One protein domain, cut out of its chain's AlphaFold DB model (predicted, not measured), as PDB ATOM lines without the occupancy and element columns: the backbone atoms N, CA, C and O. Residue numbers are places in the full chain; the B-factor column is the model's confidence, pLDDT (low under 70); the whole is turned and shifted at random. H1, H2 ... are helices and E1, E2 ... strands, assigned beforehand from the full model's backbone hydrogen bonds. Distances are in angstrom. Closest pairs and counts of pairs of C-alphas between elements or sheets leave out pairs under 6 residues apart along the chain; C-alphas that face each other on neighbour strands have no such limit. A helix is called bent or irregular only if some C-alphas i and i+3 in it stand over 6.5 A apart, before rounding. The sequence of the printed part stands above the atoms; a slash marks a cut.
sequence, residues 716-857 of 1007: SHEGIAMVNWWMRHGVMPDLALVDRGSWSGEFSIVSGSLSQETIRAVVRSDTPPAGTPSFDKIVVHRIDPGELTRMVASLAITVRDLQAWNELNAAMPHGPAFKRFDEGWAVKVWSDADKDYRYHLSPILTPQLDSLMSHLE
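What this domain is: This is residues 716 to 857 of the 1007 residues of an uncharacterized protein of Microbacterium sp. dk485 (UniProt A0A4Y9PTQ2). Two small three-stranded sheets, partly face to face with their strands crossed, make the middle of an elongated body; H1 and H2 pack on one sheet, and H3, H4 and H5 cluster at the far end, where H5 covers part of the other sheet. The printed part has 142 residues, with five named helices and six named strands in the order H1 E1 E2 H2 E3 H3 H4 E4 E5 E6 H5. Both sheets are antiparallel, ordered E4 E5 E6 and E2 E1 E3, and the class is mixed. The whole is compact, with a radius of gyration of the C-alphas of 16.3 A, and spans 49 by 29 by 23 A.

Where its parts are: One sheet holds E4, residues 818 to 821, E5, residues 824 to 831, 18.6 A, and E6, residues 836 to 841, 15.8 A. E5 bends by 65 degrees at residue 828. The other holds E1, residues 734 to 740, 20.0 A, E2, residues 747 to 749, and E3, residues 777 to 782, 15.6 A. H1, residues 717 to 728, 16.0 A, begins at C-alpha 717 (-57.868, -117.215, -30.867). H2 is residues 756 to 764, H3 residues 785 to 798, 19.8 A, and H4 residues 802 to 810. H5, residues 843 to 857, 21.2 A, ends at C-alpha 857 (-43.823, -148.242, -33.295); it is irregular, with C-alphas 844 and 847 7.2 A apart.

How they stand to each other: E4 E5 E6 is a meander, each strand the antiparallel neighbour of the one before, with N 819 to O 826 at 3.0 A and N 829 to O 838 at 3.0 A. H5 on one face makes two layers; its closest C-alphas to E5 are Thr 846 and Trp 825, 5.3 A. H5 touches H3 at a shallow tilt of 9 degrees, the same way, closest at the C-alphas of Leu 852 and Ala 796, 6.0 A. With residues 853 to 857 alone it touches H4, closest at the C-alphas of Leu 856 and Leu 802, 5.1 A. The two sheets form a sandwich, face to face, their strands at 40 degrees; the closest C-alphas of E3 and E5 are His 781 and Trp 830, 4.7 A. E1 pairs with E3, N 736 to O 779 at 2.9 A, and with E2, N 748 to O 739 at 2.9 A. E2, H2 and E3 form a split strand-helix-strand unit, with E1 between the two strands and a right-handed crossover. H1 is on this sheet, its closest C-alphas to E3 being Gly 719 and Ile 778, 5.0 A. Every O i to N i+4 pair is within hydrogen-bond range in H1, H2, H3 and H4, and 9 of 11 in H5.

The domain as a whole: The C-alphas of Ala 770 and Glu 857, the two farthest apart, are 51.0 A apart. The printed part has no cut; H2 to E3 is the long link. Mean pLDDT of the printed part is 78.9, and 29 residues are under 70, among them 716 to 721, 762 to 768 and 793 to 800.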
ATOM      1  N   SER A 716     -56.495-113.453 -32.358       47.28
ATOM      2  CA  SER A 716     -56.420-113.614 -30.894       47.28
ATOM      3  C   SER A 716     -56.732-115.048 -30.420       47.28
ATOM      4  O   SER A 716     -56.264-115.462 -29.359       47.28
ATOM      5  N   HIS A 717     -57.459-115.846 -31.218       57.00
ATOM      6  CA  HIS A 717     -57.868-117.215 -30.867       57.00
ATOM      7  C   HIS A 717     -56.761-118.276 -31.022       57.00
ATOM      8  O   HIS A 717     -56.754-119.252 -30.273       57.00
ATOM      9  N   GLU A 718     -55.797-118.108 -31.933       62.56
ATOM     10  CA  GLU A 718     -54.764-119.131 -32.203       62.56
ATOM     11  C   GLU A 718     -53.816-119.343 -31.009       62.56
ATOM     12  O   GLU A 718     -53.525-120.476 -30.612       62.56
ATOM     13  N   GLY A 719     -53.408-118.248 -30.363       64.94
ATOM     14  CA  GLY A 719     -52.625-118.276 -29.130       64.94
ATOM     15  C   GLY A 719     -53.346-118.997 -27.995       64.94
ATOM     16  O   GLY A 719     -52.802-119.912 -27.380       64.94
ATOM     17  N   ILE A 720     -54.613-118.639 -27.770       66.38
ATOM     18  CA  ILE A 720     -55.473-119.248 -26.747       66.38
ATOM     19  C   ILE A 720     -55.692-120.740 -27.033       66.38
ATOM     20  O   ILE A 720     -55.630-121.558 -26.113       66.38
ATOM     21  N   ALA A 721     -55.882-121.126 -28.296       63.78
ATOM     22  CA  ALA A 721     -56.001-122.524 -28.697       63.78
ATOM     23  C   ALA A 721     -54.732-123.328 -28.354       63.78
ATOM     24  O   ALA A 721     -54.832-124.469 -27.892       63.78
ATOM     25  N   MET A 722     -53.546-122.726 -28.496       74.62
ATOM     26  CA  MET A 722     -52.283-123.357 -28.113       74.62
ATOM     27  C   MET A 722     -52.133-123.496 -26.592       74.62
ATOM     28  O   MET A 722     -51.762-124.570 -26.113       74.62
ATOM     29  N   VAL A 723     -52.490-122.464 -25.818       70.94
ATOM     30  CA  VAL A 723     -52.544-122.553 -24.344       70.94
ATOM     31  C   VAL A 723     -53.498-123.670 -23.913       70.94
ATOM     32  O   VAL A 723     -53.169-124.498 -23.062       70.94
ATOM     33  N   ASN A 724     -54.673-123.739 -24.537       65.31
ATOM     34  CA  ASN A 724     -55.679-124.754 -24.250       65.31
ATOM     35  C   ASN A 724     -55.217-126.165 -24.616       65.31
ATOM     36  O   ASN A 724     -55.582-127.108 -23.917       65.31
ATOM     37  N   TRP A 725     -54.431-126.339 -25.679       74.94
ATOM     38  CA  TRP A 725     -53.821-127.629 -26.008       74.94
ATOM     39  C   TRP A 725     -52.885-128.093 -24.880       74.94
ATOM     40  O   TRP A 725     -53.122-129.150 -24.299       74.94
ATOM     41  N   TRP A 726     -51.926-127.264 -24.450       75.50
ATOM     42  CA  TRP A 726     -51.010-127.624 -23.355       75.50
ATOM     43  C   TRP A 726     -51.732-127.915 -22.036       75.50
ATOM     44  O   TRP A 726     -51.504-128.951 -21.408       75.50
ATOM     45  N   MET A 727     -52.685-127.062 -21.652       64.19
ATOM     46  CA  MET A 727     -53.441-127.268 -20.416       64.19
ATOM     47  C   MET A 727     -54.350-128.503 -20.456       64.19
ATOM     48  O   MET A 727     -54.635-129.071 -19.398       64.19
ATOM     49  N   ARG A 728     -54.837-128.921 -21.636       58.84
ATOM     50  CA  ARG A 728     -55.584-130.184 -21.799       58.84
ATOM     51  C   ARG A 728     -54.706-131.399 -21.493       58.84
ATOM     52  O   ARG A 728     -55.215-132.369 -20.940       58.84
ATOM     53  N   HIS A 729     -53.403-131.306 -21.750       65.62
ATOM     54  CA  HIS A 729     -52.427-132.366 -21.487       65.62
ATOM     55  C   HIS A 729     -51.694-132.224 -20.143       65.62
ATOM     56  O   HIS A 729     -50.671-132.865 -19.918       65.62
ATOM     57  N   GLY A 730     -52.241-131.427 -19.216       57.53
ATOM     58  CA  GLY A 730     -51.736-131.330 -17.843       57.53
ATOM     59  C   GLY A 730     -50.493-130.455 -17.675       57.53
ATOM     60  O   GLY A 730     -49.859-130.526 -16.627       57.53
ATOM     61  N   VAL A 731     -50.172-129.632 -18.675       74.38
ATOM     62  CA  VAL A 731     -49.049-128.690 -18.657       74.38
ATOM     63  C   VAL A 731     -49.573-127.267 -18.503       74.38
ATOM     64  O   VAL A 731     -50.522-126.865 -19.174       74.38
ATOM     65  N   MET A 732     -48.954-126.489 -17.626       79.12
ATOM     66  CA  MET A 732     -49.258-125.087 -17.394       79.12
ATOM     67  C   MET A 732     -48.144-124.208 -17.993       79.12
ATOM     68  O   MET A 732     -47.180-123.875 -17.305       79.12
ATOM     69  N   PRO A 733     -48.264-123.785 -19.266       83.94
ATOM     70  CA  PRO A 733     -47.213-123.016 -19.921       83.94
ATOM     71  C   PRO A 733     -47.046-121.608 -19.331       83.94
ATOM     72  O   PRO A 733     -47.978-121.019 -18.760       83.94
ATOM     73  N   ASP A 734     -45.861-121.044 -19.552       89.44
ATOM     74  CA  ASP A 734     -45.599-119.617 -19.416       89.44
ATOM     75  C   ASP A 734     -46.057-118.893 -20.685       89.44
ATOM     76  O   ASP A 734     -45.715-119.263 -21.817       89.44
ATOM     77  N   LEU A 735     -46.840-117.842 -20.481       88.50
ATOM     78  CA  LEU A 735     -47.470-117.049 -21.524       88.50
ATOM     79  C   LEU A 735     -46.763-115.707 -21.683       88.50
ATOM     80  O   LEU A 735     -46.223-115.162 -20.720       88.50
ATOM     81  N   ALA A 736     -46.826-115.152 -22.886       89.75
ATOM     82  CA  ALA A 736     -46.421-113.781 -23.164       89.75
ATOM     83  C   ALA A 736     -47.493-113.064 -23.994       89.75
ATOM     84  O   ALA A 736     -48.191-113.689 -24.795       89.75
ATOM     85  N   LEU A 737     -47.620-111.753 -23.796       88.44
ATOM     86  CA  LEU A 737     -48.394-110.865 -24.663       88.44
ATOM     87  C   LEU A 737     -47.428-110.248 -25.669       88.44
ATOM     88  O   LEU A 737     -46.355-109.777 -25.275       88.44
ATOM     89  N   VAL A 738     -47.798-110.251 -26.945       87.50
ATOM     90  CA  VAL A 738     -46.991-109.652 -28.009       87.50
ATOM     91  C   VAL A 738     -47.811-108.647 -28.810       87.50
ATOM     92  O   VAL A 738     -48.998-108.857 -29.063       87.50
ATOM     93  N   ASP A 739     -47.153-107.569 -29.211       87.75
ATOM     94  CA  ASP A 739     -47.724-106.441 -29.947       87.75
ATOM     95  C   ASP A 739     -46.968-106.250 -31.262       87.75
ATOM     96  O   ASP A 739     -45.766-106.536 -31.335       87.75
ATOM     97  N   ARG A 740     -47.655-105.818 -32.319       83.50
ATOM     98  CA  ARG A 740     -47.037-105.546 -33.614       83.50
ATOM     99  C   ARG A 740     -46.575-104.098 -33.667       83.50
ATOM    100  O   ARG A 740     -47.374-103.165 -33.654       83.50
ATOM    101  N   GLY A 741     -45.268-103.907 -33.818       78.12
ATOM    102  CA  GLY A 741     -44.680-102.583 -33.967       78.12
ATOM    103  C   GLY A 741     -45.289-101.841 -35.157       78.12
ATOM    104  O   GLY A 741     -45.235-102.314 -36.292       78.12
ATOM    105  N   SER A 742     -45.825-100.649 -34.909       71.44
ATOM    106  CA  SER A 742     -46.527 -99.827 -35.904       71.44
ATOM    107  C   SER A 742     -45.656 -99.382 -37.089       71.44
ATOM    108  O   SER A 742     -46.194 -99.054 -38.142       71.44
ATOM    109  N   TRP A 743     -44.326 -99.416 -36.947       63.94
ATOM    110  CA  TRP A 743     -43.367 -99.031 -37.992       63.94
ATOM    111  C   TRP A 743     -42.601-100.210 -38.605       63.94
ATOM    112  O   TRP A 743     -42.319-100.187 -39.799       63.94
ATOM    113  N   SER A 744     -42.263-101.239 -37.817       74.00
ATOM    114  CA  SER A 744     -41.529-102.422 -38.301       74.00
ATOM    115  C   SER A 744     -42.451-103.507 -38.857       74.00
ATOM    116  O   SER A 744     -42.023-104.343 -39.646       74.00
ATOM    117  N   GLY A 745     -43.715-103.531 -38.427       73.69
ATOM    118  CA  GLY A 745     -44.630-104.632 -38.702       73.69
ATOM    119  C   GLY A 745     -44.247-105.947 -38.009       73.69
ATOM    120  O   GLY A 745     -44.924-106.948 -38.253       73.69
ATOM    121  N   GLU A 746     -43.216-105.955 -37.160       81.81
ATOM    122  CA  GLU A 746     -42.729-107.122 -36.420       81.81
ATOM    123  C   GLU A 746     -43.424-107.258 -35.062       81.81
ATOM    124  O   GLU A 746     -43.779-106.262 -34.433       81.81
ATOM    125  N   PHE A 747     -43.590-108.495 -34.591       84.81
ATOM    126  CA  PHE A 747     -44.150-108.773 -33.268       84.81
ATOM    127  C   PHE A 747     -43.066-108.741 -32.191       84.81
ATOM    128  O   PHE A 747     -42.010-109.337 -32.372       84.81
ATOM    129  N   SER A 748     -43.329-108.125 -31.043       85.75
ATOM    130  CA  SER A 748     -42.416-108.114 -29.893       85.75
ATOM    131  C   SER A 748     -43.152-108.407 -28.586       85.75
ATOM    132  O   SER A 748     -44.334-108.101 -28.450       85.75
ATOM    133  N   ILE A 749     -42.470-109.038 -27.621       88.94
ATOM    134  CA  ILE A 749     -43.042-109.305 -26.294       88.94
ATOM    135  C   ILE A 749     -43.166-107.994 -25.515       88.94
ATOM    136  O   ILE A 749     -42.171-107.345 -25.209       88.94
ATOM    137  N   VAL A 750     -44.395-107.651 -25.129       87.44
ATOM    138  CA  VAL A 750     -44.722-106.444 -24.348       87.44
ATOM    139  C   VAL A 750     -45.049-106.750 -22.886       87.44
ATOM    140  O   VAL A 750     -45.089-105.850 -22.053       87.44
ATOM    141  N   SER A 751     -45.234-108.025 -22.533       87.00
ATOM    142  CA  SER A 751     -45.554-108.456 -21.166       87.00
ATOM    143  C   SER A 751     -44.338-108.745 -20.281       87.00
ATOM    144  O   SER A 751     -44.498-109.396 -19.252       87.00
ATOM    145  N   GLY A 752     -43.129-108.317 -20.657       78.75
ATOM    146  CA  GLY A 752     -41.893-108.667 -19.934       78.75
ATOM    147  C   GLY A 752     -41.856-108.212 -18.467       78.75
ATOM    148  O   GLY A 752     -41.133-108.790 -17.662       78.75
ATOM    149  N   SER A 753     -42.658-107.207 -18.103       81.81
ATOM    150  CA  SER A 753     -42.795-106.686 -16.737       81.81
ATOM    151  C   SER A 753     -43.967-107.286 -15.945       81.81
ATOM    152  O   SER A 753     -44.110-106.990 -14.758       81.81
ATOM    153  N   LEU A 754     -44.818-108.107 -16.571       84.88
ATOM    154  CA  LEU A 754     -45.999-108.688 -15.932       84.88
ATOM    155  C   LEU A 754     -45.697-110.069 -15.342       84.88
ATOM    156  O   LEU A 754     -44.948-110.863 -15.907       84.88
ATOM    157  N   SER A 755     -46.342-110.391 -14.218       87.44
ATOM    158  CA  SER A 755     -46.297-111.749 -13.666       87.44
ATOM    159  C   SER A 755     -47.126-112.721 -14.516       87.44
ATOM    160  O   SER A 755     -48.112-112.326 -15.142       87.44
ATOM    161  N   GLN A 756     -46.793-114.017 -14.490       86.94
ATOM    162  CA  GLN A 756     -47.588-115.054 -15.169       86.94
ATOM    163  C   GLN A 756     -49.037-115.118 -14.666       86.94
ATOM    164  O   GLN A 756     -49.946-115.437 -15.428       86.94
ATOM    165  N   GLU A 757     -49.274-114.788 -13.397       81.88
ATOM    166  CA  GLU A 757     -50.624-114.719 -12.835       81.88
ATOM    167  C   GLU A 757     -51.424-113.568 -13.456       81.88
ATOM    168  O   GLU A 757     -52.554-113.771 -13.902       81.88
ATOM    169  N   THR A 758     -50.800-112.396 -13.597       79.62
ATOM    170  CA  THR A 758     -51.392-111.237 -14.275       79.62
ATOM    171  C   THR A 758     -51.656-111.527 -15.752       79.62
ATOM    172  O   THR A 758     -52.756-111.268 -16.229       79.62
ATOM    173  N   ILE A 759     -50.703-112.129 -16.471       78.88
ATOM    174  CA  ILE A 759     -50.880-112.488 -17.889       78.88
ATOM    175  C   ILE A 759     -52.032-113.491 -18.047       78.88
ATOM    176  O   ILE A 759     -52.874-113.336 -18.926       78.88
ATOM    177  N   ARG A 760     -52.150-114.490 -17.166       77.31
ATOM    178  CA  ARG A 760     -53.276-115.443 -17.188       77.31
ATOM    179  C   ARG A 760     -54.612-114.790 -16.843       77.31
ATOM    180  O   ARG A 760     -55.633-115.224 -17.372       77.31
ATOM    181  N   ALA A 761     -54.622-113.777 -15.979       72.44
ATOM    182  CA  ALA A 761     -55.818-112.981 -15.717       72.44
ATOM    183  C   ALA A 761     -56.246-112.194 -16.967       72.44
ATOM    184  O   ALA A 761     -57.431-112.181 -17.278       72.44
ATOM    185  N   VAL A 762     -55.291-111.640 -17.728       69.88
ATOM    186  CA  VAL A 762     -55.548-111.006 -19.037       69.88
ATOM    187  C   VAL A 762     -56.167-112.006 -20.017       69.88
ATOM    188  O   VAL A 762     -57.191-111.703 -20.613       69.88
ATOM    189  N   VAL A 763     -55.615-113.222 -20.131       67.44
ATOM    190  CA  VAL A 763     -56.140-114.274 -21.035       67.44
ATOM    191  C   VAL A 763     -57.590-114.665 -20.724       67.44
ATOM    192  O   VAL A 763     -58.311-115.118 -21.607       67.44
ATOM    193  N   ARG A 764     -58.013-114.547 -19.462       66.12
ATOM    194  CA  ARG A 764     -59.335-114.990 -18.992       66.12
ATOM    195  C   ARG A 764     -60.376-113.875 -18.934       66.12
ATOM    196  O   ARG A 764     -61.515-114.171 -18.582       66.12
ATOM    197  N   SER A 765     -59.989-112.628 -19.187       59.44
ATOM    198  CA  SER A 765     -60.852-111.467 -18.981       59.44
ATOM    199  C   SER A 765     -61.280-110.857 -20.308       59.44
ATOM    200  O   SER A 765     -60.429-110.495 -21.117       59.44
ATOM    201  N   ASP A 766     -62.585-110.650 -20.489       56.53
ATOM    202  CA  ASP A 766     -63.136-109.916 -21.639       56.53
ATOM    203  C   ASP A 766     -62.706-108.439 -21.634       56.53
ATOM    204  O   ASP A 766     -62.702-107.764 -22.661       56.53
ATOM    205  N   THR A 767     -62.336-107.917 -20.461       65.38
ATOM    206  CA  THR A 767     -61.769-106.576 -20.289       65.38
ATOM    207  C   THR A 767     -60.422-106.692 -19.574       65.38
ATOM    208  O   THR A 767     -60.396-107.086 -18.404       65.38
ATOM    209  N   PRO A 768     -59.288-106.389 -20.228       68.81
ATOM    210  CA  PRO A 768     -57.975-106.542 -19.615       68.81
ATOM    211  C   PRO A 768     -57.853-105.753 -18.295       68.81
ATOM    212  O   PRO A 768     -58.324-104.615 -18.223       68.81
ATOM    213  N   PRO A 769     -57.216-106.315 -17.250       74.62
ATOM    214  CA  PRO A 769     -56.924-105.595 -16.013       74.62
ATOM    215  C   PRO A 769     -56.184-104.270 -16.257       74.62
ATOM    216  O   PRO A 769     -55.366-104.156 -17.175       74.62
ATOM    217  N   ALA A 770     -56.425-103.272 -15.404       73.94
ATOM    218  CA  ALA A 770     -55.739-101.984 -15.481       73.94
ATOM    219  C   ALA A 770     -54.208-102.156 -15.412       73.94
ATOM    220  O   ALA A 770     -53.699-102.908 -14.583       73.94
ATOM    221  N   GLY A 771     -53.479-101.455 -16.287       78.81
ATOM    222  CA  GLY A 771     -52.022-101.587 -16.418       78.81
ATOM    223  C   GLY A 771     -51.556-102.672 -17.395       78.81
ATOM    224  O   GLY A 771     -50.352-102.858 -17.554       78.81
ATOM    225  N   THR A 772     -52.477-103.366 -18.074       79.75
ATOM    226  CA  THR A 772     -52.127-104.263 -19.187       79.75
ATOM    227  C   THR A 772     -51.679-103.429 -20.399       79.75
ATOM    228  O   THR A 772     -52.422-102.532 -20.805       79.75
ATOM    229  N   PRO A 773     -50.488-103.678 -20.977       81.94
ATOM    230  CA  PRO A 773     -50.051-103.004 -22.199       81.94
ATOM    231  C   PRO A 773     -50.947-103.398 -23.380       81.94
ATOM    232  O   PRO A 773     -51.561-104.462 -23.353       81.94
ATOM    233  N   SER A 774     -51.009-102.564 -24.424       80.56
ATOM    234  CA  SER A 774     -51.645-102.963 -25.691       80.56
ATOM    235  C   SER A 774     -50.952-104.209 -26.237       80.56
ATOM    236  O   SER A 774     -49.730-104.310 -26.154       80.56
ATOM    237  N   PHE A 775     -51.726-105.160 -26.751       84.69
ATOM    238  CA  PHE A 775     -51.202-106.379 -27.352       84.69
ATOM    239  C   PHE A 775     -52.124-106.862 -28.465       84.69
ATOM    240  O   PHE A 775     -53.344-106.718 -28.381       84.69
ATOM    241  N   ASP A 776     -51.533-107.520 -29.457       77.44
ATOM    242  CA  ASP A 776     -52.255-108.094 -30.592       77.44
ATOM    243  C   ASP A 776     -52.559-109.583 -30.397       77.44
ATOM    244  O   ASP A 776     -53.575-110.087 -30.877       77.44
ATOM    245  N   LYS A 777     -51.674-110.321 -29.710       80.31
ATOM    246  CA  LYS A 777     -51.848-111.766 -29.482       80.31
ATOM    247  C   LYS A 777     -51.179-112.264 -28.202       80.31
ATOM    248  O   LYS A 777     -50.257-111.658 -27.660       80.31
ATOM    249  N   ILE A 778     -51.652-113.421 -27.748       82.12
ATOM    250  CA  ILE A 778     -51.081-114.199 -26.643       82.12
ATOM    251  C   ILE A 778     -50.264-115.341 -27.243       82.12
ATOM    252  O   ILE A 778     -50.702-115.971 -28.203       82.12
ATOM    253  N   VAL A 779     -49.098-115.644 -26.680       86.50
ATOM    254  CA  VAL A 779     -48.236-116.727 -27.169       86.50
ATOM    255  C   VAL A 779     -47.727-117.612 -26.036       86.50
ATOM    256  O   VAL A 779     -47.526-117.150 -24.912       86.50
ATOM    257  N   VAL A 780     -47.512-118.899 -26.329       88.38
ATOM    258  CA  VAL A 780     -46.834-119.830 -25.414       88.38
ATOM    259  C   VAL A 780     -45.333-119.652 -25.579       88.38
ATOM    260  O   VAL A 780     -44.774-120.053 -26.596       88.38
ATOM    261  N   HIS A 781     -44.687-119.035 -24.592       85.38
ATOM    262  CA  HIS A 781     -43.279-118.649 -24.679       85.38
ATOM    263  C   HIS A 781     -42.335-119.686 -24.064       85.38
ATOM    264  O   HIS A 781     -41.251-119.923 -24.590       85.38
ATOM    265  N   ARG A 782     -42.738-120.338 -22.968       88.44
ATOM    266  CA  ARG A 782     -41.905-121.332 -22.280       88.44
ATOM    267  C   ARG A 782     -42.766-122.387 -21.594       88.44
ATOM    268  O   ARG A 782     -43.934-122.154 -21.297       88.44
ATOM    269  N   ILE A 783     -42.188-123.559 -21.355       88.25
ATOM    270  CA  ILE A 783     -42.840-124.668 -20.658       88.25
ATOM    271  C   ILE A 783     -41.872-125.244 -19.624       88.25
ATOM    272  O   ILE A 783     -40.684-125.392 -19.913       88.25
ATOM    273  N   ASP A 784     -42.378-125.566 -18.433       84.31
ATOM    274  CA  ASP A 784     -41.581-126.187 -17.376       84.31
ATOM    275  C   ASP A 784     -41.131-127.619 -17.761       84.31
ATOM    276  O   ASP A 784     -41.965-128.461 -18.119       84.31
ATOM    277  N   PRO A 785     -39.826-127.940 -17.664       80.06
ATOM    278  CA  PRO A 785     -39.303-129.272 -17.981       80.06
ATOM    279  C   PRO A 785     -39.892-130.421 -17.142       80.06
ATOM    280  O   PRO A 785     -40.052-131.542 -17.637       80.06
ATOM    281  N   GLY A 786     -40.221-130.169 -15.871       73.31
ATOM    282  CA  GLY A 786     -40.820-131.162 -14.978       73.31
ATOM    283  C   GLY A 786     -42.271-131.468 -15.352       73.31
ATOM    284  O   GLY A 786     -42.690-132.628 -15.330       73.31
ATOM    285  N   GLU A 787     -43.032-130.452 -15.758       77.25
ATOM    286  CA  GLU A 787     -44.373-130.634 -16.322       77.25
ATOM    287  C   GLU A 787     -44.355-131.403 -17.643       77.25
ATOM    288  O   GLU A 787     -45.153-132.328 -17.809       77.25
ATOM    289  N   LEU A 788     -43.407-131.103 -18.537       80.38
ATOM    290  CA  LEU A 788     -43.228-131.861 -19.778       80.38
ATOM    291  C   LEU A 788     -42.901-133.334 -19.507       80.38
ATOM    292  O   LEU A 788     -43.485-134.218 -20.131       80.38
ATOM    293  N   THR A 789     -42.031-133.621 -18.534       75.44
ATOM    294  CA  THR A 789     -41.670-135.003 -18.170       75.44
ATOM    295  C   THR A 789     -42.883-135.781 -17.646       75.44
ATOM    296  O   THR A 789     -43.122-136.920 -18.054       75.44
ATOM    297  N   ARG A 790     -43.703-135.155 -16.789       65.38
ATOM    298  CA  ARG A 790     -44.957-135.753 -16.297       65.38
ATOM    299  C   ARG A 790     -45.972-135.981 -17.415       65.38
ATOM    300  O   ARG A 790     -46.618-137.027 -17.435       65.38
ATOM    301  N   MET A 791     -46.098-135.036 -18.346       77.56
ATOM    302  CA  MET A 791     -46.957-135.196 -19.519       77.56
ATOM    303  C   MET A 791     -46.507-136.394 -20.360       77.56
ATOM    304  O   MET A 791     -47.335-137.246 -20.663       77.56
ATOM    305  N   VAL A 792     -45.214-136.518 -20.678       77.75
ATOM    306  CA  VAL A 792     -44.692-137.654 -21.459       77.75
ATOM    307  C   VAL A 792     -44.934-138.991 -20.747       77.75
ATOM    308  O   VAL A 792     -45.372-139.945 -21.388       77.75
ATOM    309  N   ALA A 793     -44.756-139.062 -19.424       64.69
ATOM    310  CA  ALA A 793     -45.079-140.264 -18.647       64.69
ATOM    311  C   ALA A 793     -46.582-140.606 -18.689       64.69
ATOM    312  O   ALA A 793     -46.958-141.770 -18.821       64.69
ATOM    313  N   SER A 794     -47.456-139.596 -18.634       61.97
ATOM    314  CA  SER A 794     -48.899-139.788 -18.815       61.97
ATOM    315  C   SER A 794     -49.232-140.273 -20.228       61.97
ATOM    316  O   SER A 794     -50.050-141.179 -20.383       61.97
ATOM    317  N   LEU A 795     -48.586-139.720 -21.260       68.00
ATOM    318  CA  LEU A 795     -48.746-140.166 -22.646       68.00
ATOM    319  C   LEU A 795     -48.281-141.614 -22.825       68.00
ATOM    320  O   LEU A 795     -48.916-142.369 -23.556       68.00
ATOM    321  N   ALA A 796     -47.257-142.043 -22.083       62.91
ATOM    322  CA  ALA A 796     -46.822-143.435 -22.035       62.91
ATOM    323  C   ALA A 796     -47.829-144.383 -21.379       62.91
ATOM    324  O   ALA A 796     -47.627-145.590 -21.432       62.91
ATOM    325  N   ILE A 797     -48.919-143.889 -20.795       54.78
ATOM    326  CA  ILE A 797     -50.057-144.702 -20.355       54.78
ATOM    327  C   ILE A 797     -51.194-144.587 -21.376       54.78
ATOM    328  O   ILE A 797     -51.783-145.602 -21.747       54.78
ATOM    329  N   THR A 798     -51.476-143.378 -21.868       59.72
ATOM    330  CA  THR A 798     -52.698-143.083 -22.631       59.72
ATOM    331  C   THR A 798     -52.582-143.255 -24.145       59.72
ATOM    332  O   THR A 798     -53.580-143.573 -24.788       59.72
ATOM    333  N   VAL A 799     -51.405-143.041 -24.742       63.59
ATOM    334  CA  VAL A 799     -51.206-143.140 -26.199       63.59
ATOM    335  C   VAL A 799     -50.929-144.590 -26.567       63.59
ATOM    336  O   VAL A 799     -50.086-145.234 -25.947       63.59
ATOM    337  N   ARG A 800     -51.659-145.133 -27.545       66.00
ATOM    338  CA  ARG A 800     -51.635-146.574 -27.857       66.00
ATOM    339  C   ARG A 800     -50.615-146.958 -28.937       66.00
ATOM    340  O   ARG A 800     -49.921-147.952 -28.769       66.00
ATOM    341  N   ASP A 801     -50.560-146.191 -30.023       76.81
ATOM    342  CA  ASP A 801     -49.839-146.469 -31.266       76.81
ATOM    343  C   ASP A 801     -49.377-145.152 -31.911       76.81
ATOM    344  O   ASP A 801     -49.711-144.058 -31.437       76.81
ATOM    345  N   LEU A 802     -48.585-145.251 -32.982       82.81
ATOM    346  CA  LEU A 802     -48.107-144.077 -33.712       82.81
ATOM    347  C   LEU A 802     -49.234-143.258 -34.340       82.81
ATOM    348  O   LEU A 802     -49.118-142.036 -34.382       82.81
ATOM    349  N   GLN A 803     -50.321-143.890 -34.792       81.12
ATOM    350  CA  GLN A 803     -51.478-143.155 -35.300       81.12
ATOM    351  C   GLN A 803     -52.026-142.190 -34.245       81.12
ATOM    352  O   GLN A 803     -52.134-140.995 -34.515       81.12
ATOM    353  N   ALA A 804     -52.322-142.684 -33.038       73.06
ATOM    354  CA  ALA A 804     -52.851-141.847 -31.960       73.06
ATOM    355  C   ALA A 804     -51.865-140.743 -31.545       73.06
ATOM    356  O   ALA A 804     -52.273-139.636 -31.198       73.06
ATOM    357  N   TRP A 805     -50.561-141.028 -31.599       82.50
ATOM    358  CA  TRP A 805     -49.529-140.015 -31.390       82.50
ATOM    359  C   TRP A 805     -49.565-138.924 -32.459       82.50
ATOM    360  O   TRP A 805     -49.563-137.745 -32.118       82.50
ATOM    361  N   ASN A 806     -49.618-139.298 -33.737       81.06
ATOM    362  CA  ASN A 806     -49.620-138.354 -34.848       81.06
ATOM    363  C   ASN A 806     -50.874-137.471 -34.839       81.06
ATOM    364  O   ASN A 806     -50.752-136.266 -35.049       81.06
ATOM    365  N   GLU A 807     -52.047-138.032 -34.531       74.31
ATOM    366  CA  GLU A 807     -53.296-137.275 -34.347       74.31
ATOM    367  C   GLU A 807     -53.158-136.251 -33.214       74.31
ATOM    368  O   GLU A 807     -53.353-135.055 -33.435       74.31
ATOM    369  N   LEU A 808     -52.735-136.699 -32.026       80.06
ATOM    370  CA  LEU A 808     -52.552-135.837 -30.855       80.06
ATOM    371  C   LEU A 808     -51.531-134.726 -31.120       80.06
ATOM    372  O   LEU A 808     -51.765-133.563 -30.791       80.06
ATOM    373  N   ASN A 809     -50.392-135.088 -31.706       83.94
ATOM    374  CA  ASN A 809     -49.269-134.185 -31.909       83.94
ATOM    375  C   ASN A 809     -49.581-133.152 -33.002       83.94
ATOM    376  O   ASN A 809     -49.280-131.970 -32.829       83.94
ATOM    377  N   ALA A 810     -50.222-133.567 -34.100       75.25
ATOM    378  CA  ALA A 810     -50.595-132.681 -35.202       75.25
ATOM    379  C   ALA A 810     -51.790-131.768 -34.882       75.25
ATOM    380  O   ALA A 810     -51.937-130.733 -35.529       75.25
ATOM    381  N   ALA A 811     -52.609-132.105 -33.879       71.88
ATOM    382  CA  ALA A 811     -53.747-131.291 -33.447       71.88
ATOM    383  C   ALA A 811     -53.356-129.947 -32.795       71.88
ATOM    384  O   ALA A 811     -54.226-129.130 -32.485       71.88
ATOM    385  N   MET A 812     -52.063-129.686 -32.565       76.88
ATOM    386  CA  MET A 812     -51.613-128.402 -32.033       76.88
ATOM    387  C   MET A 812     -51.743-127.282 -33.101       76.88
ATOM    388  O   MET A 812     -51.277-127.459 -34.229       76.88
ATOM    389  N   PRO A 813     -52.297-126.095 -32.764       66.25
ATOM    390  CA  PRO A 813     -52.662-125.037 -33.727       66.25
ATOM    391  C   PRO A 813     -51.571-124.464 -34.656       66.25
ATOM    392  O   PRO A 813     -51.898-123.744 -35.592       66.25
ATOM    393  N   HIS A 814     -50.290-124.805 -34.489       70.69
ATOM    394  CA  HIS A 814     -49.222-124.411 -35.422       70.69
ATOM    395  C   HIS A 814     -48.442-125.610 -35.984       70.69
ATOM    396  O   HIS A 814     -47.317-125.452 -36.456       70.69
ATOM    397  N   GLY A 815     -49.030-126.805 -35.989       73.69
ATOM    398  CA  GLY A 815     -48.359-128.047 -36.369       73.69
ATOM    399  C   GLY A 815     -47.730-128.753 -35.164       73.69
ATOM    400  O   GLY A 815     -47.928-128.299 -34.041       73.69
ATOM    401  N   PRO A 816     -46.970-129.840 -35.386       84.19
ATOM    402  CA  PRO A 816     -46.587-130.789 -34.343       84.19
ATOM    403  C   PRO A 816     -45.990-130.129 -33.099       84.19
ATOM    404  O   PRO A 816     -45.034-129.359 -33.232       84.19
ATOM    405  N   ALA A 817     -46.517-130.451 -31.917       87.00
ATOM    406  CA  ALA A 817     -45.991-129.972 -30.638       87.00
ATOM    407  C   ALA A 817     -44.573-130.477 -30.373       87.00
ATOM    408  O   ALA A 817     -43.716-129.722 -29.915       87.00
ATOM    409  N   PHE A 818     -44.327-131.735 -30.725       91.06
ATOM    410  CA  PHE A 818     -43.040-132.404 -30.632       91.06
ATOM    411  C   PHE A 818     -42.523-132.725 -32.027       91.06
ATOM    412  O   PHE A 818     -43.257-133.256 -32.866       91.06
ATOM    413  N   LYS A 819     -41.243-132.451 -32.264       90.56
ATOM    414  CA  LYS A 819     -40.557-132.848 -33.493       90.56
ATOM    415  C   LYS A 819     -39.184-133.414 -33.157       90.56
ATOM    416  O   LYS A 819     -38.463-132.835 -32.348       90.56
ATOM    417  N   ARG A 820     -38.842-134.542 -33.777       89.12
ATOM    418  CA  ARG A 820     -37.508-135.138 -33.688       89.12
ATOM    419  C   ARG A 820     -36.568-134.448 -34.678       89.12
ATOM    420  O   ARG A 820     -36.937-134.263 -35.837       89.12
ATOM    421  N   PHE A 821     -35.388-134.095 -34.196       89.62
ATOM    422  CA  PHE A 821     -34.215-133.653 -34.946       89.62
ATOM    423  C   PHE A 821     -33.063-134.632 -34.673       89.62
ATOM    424  O   PHE A 821     -33.194-135.513 -33.815       89.62
ATOM    425  N   ASP A 822     -31.947-134.488 -35.384       84.31
ATOM    426  CA  ASP A 822     -30.784-135.369 -35.217       84.31
ATOM    427  C   ASP A 822     -30.200-135.263 -33.798       84.31
ATOM    428  O   ASP A 822     -29.791-136.264 -33.210       84.31
ATOM    429  N   GLU A 823     -30.256-134.071 -33.198       83.88
ATOM    430  CA  GLU A 823     -29.768-133.788 -31.846       83.88
ATOM    431  C   GLU A 823     -30.764-134.163 -30.731       83.88
ATOM    432  O   GLU A 823     -30.440-134.049 -29.547       83.88
ATOM    433  N   GLY A 824     -31.981-134.601 -31.078       90.38
ATOM    434  CA  GLY A 824     -32.999-135.046 -30.123       90.38
ATOM    435  C   GLY A 824     -34.391-134.466 -30.370       90.38
ATOM    436  O   GLY A 824     -34.735-134.014 -31.462       90.38
ATOM    437  N   TRP A 825     -35.240-134.505 -29.344       92.06
ATOM    438  CA  TRP A 825     -36.607-133.991 -29.440       92.06
ATOM    439  C   TRP A 825     -36.681-132.506 -29.117       92.06
ATOM    440  O   TRP A 825     -36.127-132.039 -28.123       92.06
ATOM    441  N   ALA A 826     -37.435-131.774 -29.928       91.44
ATOM    442  CA  ALA A 826     -37.733-130.371 -29.715       91.44
ATOM    443  C   ALA A 826     -39.227-130.135 -29.502       91.44
ATOM    444  O   ALA A 826     -40.077-130.854 -30.037       91.44
ATOM    445  N   VAL A 827     -39.530-129.081 -28.752       92.19
ATOM    446  CA  VAL A 827     -40.887-128.634 -28.437       92.19
ATOM    447  C   VAL A 827     -41.171-127.323 -29.156       92.19
ATOM    448  O   VAL A 827     -40.311-126.444 -29.223       92.19
ATOM    449  N   LYS A 828     -42.377-127.183 -29.706       91.19
ATOM    450  CA  LYS A 828     -42.798-125.969 -30.402       91.19
ATOM    451  C   LYS A 828     -43.266-124.890 -29.422       91.19
ATOM    452  O   LYS A 828     -44.300-125.060 -28.774       91.19
ATOM    453  N   VAL A 829     -42.534-123.778 -29.341       91.94
ATOM    454  CA  VAL A 829     -42.852-122.598 -28.508       91.94
ATOM    455  C   VAL A 829     -42.478-121.299 -29.236       91.94
ATOM    456  O   VAL A 829     -41.840-121.325 -30.286       91.94
ATOM    457  N   TRP A 830     -42.948-120.158 -28.738       90.75
ATOM    458  CA  TRP A 830     -42.709-118.850 -29.347       90.75
ATOM    459  C   TRP A 830     -41.265-118.381 -29.143       90.75
ATOM    460  O   TRP A 830     -40.822-118.201 -28.004       90.75
ATOM    461  N   SER A 831     -40.572-118.114 -30.252       89.88
ATOM    462  CA  SER A 831     -39.228-117.538 -30.271       89.88
ATOM    463  C   SER A 831     -39.310-116.017 -30.351       89.88
ATOM    464  O   SER A 831     -39.804-115.451 -31.328       89.88
ATOM    465  N   ASP A 832     -38.775-115.342 -29.334       85.00
ATOM    466  CA  ASP A 832     -38.616-113.886 -29.368       85.00
ATOM    467  C   ASP A 832     -37.488-113.439 -30.314       85.00
ATOM    468  O   ASP A 832     -37.434-112.276 -30.686       85.00
ATOM    469  N   ALA A 833     -36.598-114.331 -30.753       85.25
ATOM    470  CA  ALA A 833     -35.609-113.984 -31.773       85.25
ATOM    471  C   ALA A 833     -36.245-113.966 -33.171       85.25
ATOM    472  O   ALA A 833     -36.057-113.023 -33.933       85.25
ATOM    473  N   ASP A 834     -37.051-114.982 -33.481       85.25
ATOM    474  CA  ASP A 834     -37.635-115.179 -34.815       85.25
ATOM    475  C   ASP A 834     -38.994-114.503 -35.001       85.25
ATOM    476  O   ASP A 834     -39.546-114.522 -36.100       85.25
ATOM    477  N   LYS A 835     -39.559-113.969 -33.914       86.06
ATOM    478  CA  LYS A 835     -40.918-113.415 -33.851       86.06
ATOM    479  C   LYS A 835     -41.976-114.394 -34.387       86.06
ATOM    480  O   LYS A 835     -42.969-113.969 -34.982       86.06
ATOM    481  N   ASP A 836     -41.760-115.695 -34.172       87.19
ATOM    482  CA  ASP A 836     -42.630-116.790 -34.620       87.19
ATOM    483  C   ASP A 836     -42.449-118.061 -33.758       87.19
ATOM    484  O   ASP A 836     -41.504-118.184 -32.973       87.19
ATOM    485  N   TYR A 837     -43.348-119.037 -33.902       86.88
ATOM    486  CA  TYR A 837     -43.257-120.344 -33.252       86.88
ATOM    487  C   TYR A 837     -42.162-121.221 -33.868       86.88
ATOM    488  O   TYR A 837     -42.275-121.690 -35.006       86.88
ATOM    489  N   ARG A 838     -41.138-121.539 -33.071       91.44
ATOM    490  CA  ARG A 838     -39.998-122.377 -33.457       91.44
ATOM    491  C   ARG A 838     -39.884-123.615 -32.575       91.44
ATOM    492  O   ARG A 838     -40.521-123.733 -31.532       91.44
ATOM    493  N   TYR A 839     -39.093-124.573 -33.043       92.50
ATOM    494  CA  TYR A 839     -38.776-125.781 -32.295       92.50
ATOM    495  C   TYR A 839     -37.541-125.540 -31.429       92.50
ATOM    496  O   TYR A 839     -36.483-125.206 -31.954       92.50
ATOM    497  N   HIS A 840     -37.677-125.733 -30.118       90.62
ATOM    498  CA  HIS A 840     -36.585-125.630 -29.151       90.62
ATOM    499  C   HIS A 840     -36.219-127.021 -28.634       90.62
ATOM    500  O   HIS A 840     -37.084-127.730 -28.114       90.62
ATOM    501  N   LEU A 841     -34.955-127.421 -28.799       91.31
ATOM    502  CA  LEU A 841     -34.451-128.718 -28.341       91.31
ATOM    503  C   LEU A 841     -34.634-128.877 -26.827       91.31
ATOM    504  O   LEU A 841     -34.359-127.962 -26.052       91.31
ATOM    505  N   SER A 842     -35.080-130.061 -26.414       88.69
ATOM    506  CA  SER A 842     -35.342-130.409 -25.021       88.69
ATOM    507  C   SER A 842     -34.646-131.729 -24.669       88.69
ATOM    508  O   SER A 842     -35.266-132.799 -24.725       88.69
ATOM    509  N   PRO A 843     -33.360-131.681 -24.263       83.81
ATOM    510  CA  PRO A 843     -32.565-132.878 -23.982       83.81
ATOM    511  C   PRO A 843     -33.208-133.792 -22.934       83.81
ATOM    512  O   PRO A 843     -33.204-135.010 -23.082       83.81
ATOM    513  N   ILE A 844     -33.854-133.200 -21.921       82.00
ATOM    514  CA  ILE A 844     -34.489-133.917 -20.806       82.00
ATOM    515  C   ILE A 844     -35.660-134.817 -21.216       82.00
ATOM    516  O   ILE A 844     -36.034-135.679 -20.430       82.00
ATOM    517  N   LEU A 845     -36.250-134.607 -22.400       83.75
ATOM    518  CA  LEU A 845     -37.370-135.409 -22.907       83.75
ATOM    519  C   LEU A 845     -36.929-136.500 -23.874       83.75
ATOM    520  O   LEU A 845     -37.712-137.399 -24.173       83.75
ATOM    521  N   THR A 846     -35.710-136.396 -24.403       86.69
ATOM    522  CA  THR A 846     -35.264-137.246 -25.508       86.69
ATOM    523  C   THR A 846     -35.279-138.732 -25.134       86.69
ATOM    524  O   THR A 846     -35.886-139.496 -25.879       86.69
ATOM    525  N   PRO A 847     -34.757-139.170 -23.968       84.00
ATOM    526  CA  PRO A 847     -34.808-140.582 -23.580       84.00
ATOM    527  C   PRO A 847     -36.236-141.130 -23.417       84.00
ATOM    528  O   PRO A 847     -36.528-142.255 -23.823       84.00
ATOM    529  N   GLN A 848     -37.139-140.347 -22.822       82.00
ATOM    530  CA  GLN A 848     -38.513-140.770 -22.540       82.00
ATOM    531  C   GLN A 848     -39.348-140.814 -23.820       82.00
ATOM    532  O   GLN A 848     -40.104-141.764 -24.018       82.00
ATOM    533  N   LEU A 849     -39.204-139.812 -24.695       87.12
ATOM    534  CA  LEU A 849     -39.869-139.799 -25.995       87.12
ATOM    535  C   LEU A 849     -39.304-140.884 -26.913       87.12
ATOM    536  O   LEU A 849     -40.091-141.550 -27.570       87.12
ATOM    537  N   ASP A 850     -38.000-141.157 -26.903       89.25
ATOM    538  CA  ASP A 850     -37.425-142.273 -27.667       89.25
ATOM    539  C   ASP A 850     -37.974-143.626 -27.206       89.25
ATOM    540  O   ASP A 850     -38.405-144.437 -28.030       89.25
ATOM    541  N   SER A 851     -38.042-143.850 -25.889       82.88
ATOM    542  CA  SER A 851     -38.645-145.064 -25.331       82.88
ATOM    543  C   SER A 851     -40.136-145.169 -25.662       82.88
ATOM    544  O   SER A 851     -40.613-146.235 -26.054       82.88
ATOM    545  N   LEU A 852     -40.886-144.068 -25.546       83.12
ATOM    546  CA  LEU A 852     -42.295-144.027 -25.924       83.12
ATOM    547  C   LEU A 852     -42.468-144.364 -27.409       83.12
ATOM    548  O   LEU A 852     -43.243-145.256 -27.735       83.12
ATOM    549  N   MET A 853     -41.721-143.708 -28.294       89.75
ATOM    550  CA  MET A 853     -41.826-143.895 -29.740       89.75
ATOM    551  C   MET A 853     -41.487-145.317 -30.166       89.75
ATOM    552  O   MET A 853     -42.228-145.887 -30.959       89.75
ATOM    553  N   SER A 854     -40.466-145.938 -29.571       86.19
ATOM    554  CA  SER A 854     -40.161-147.350 -29.820       86.19
ATOM    555  C   SER A 854     -41.333-148.275 -29.449       86.19
ATOM    556  O   SER A 854     -41.689-149.175 -30.213       86.19
ATOM    557  N   HIS A 855     -42.009-148.026 -28.319       78.62
ATOM    558  CA  HIS A 855     -43.202-148.792 -27.943       78.62
ATOM    559  C   HIS A 855     -44.397-148.529 -28.870       78.62
ATOM    560  O   HIS A 855     -45.136-149.459 -29.196       78.62
ATOM    561  N   LEU A 856     -44.601-147.277 -29.288       83.88
ATOM    562  CA  LEU A 856     -45.683-146.903 -30.200       83.88
ATOM    563  C   LEU A 856     -45.474-147.484 -31.602       83.88
ATOM    564  O   LEU A 856     -46.445-147.872 -32.246       83.88
ATOM    565  N   GLU A 857     -44.225-147.587 -32.048       88.00
ATOM    566  CA  GLU A 857     -43.823-148.242 -33.295       88.00
ATOM    567  C   GLU A 857     -44.132-149.730 -33.274       88.00
ATOM    568  O   GLU A 857     -44.780-150.229 -34.191       88.00
TER     569      GLU A 857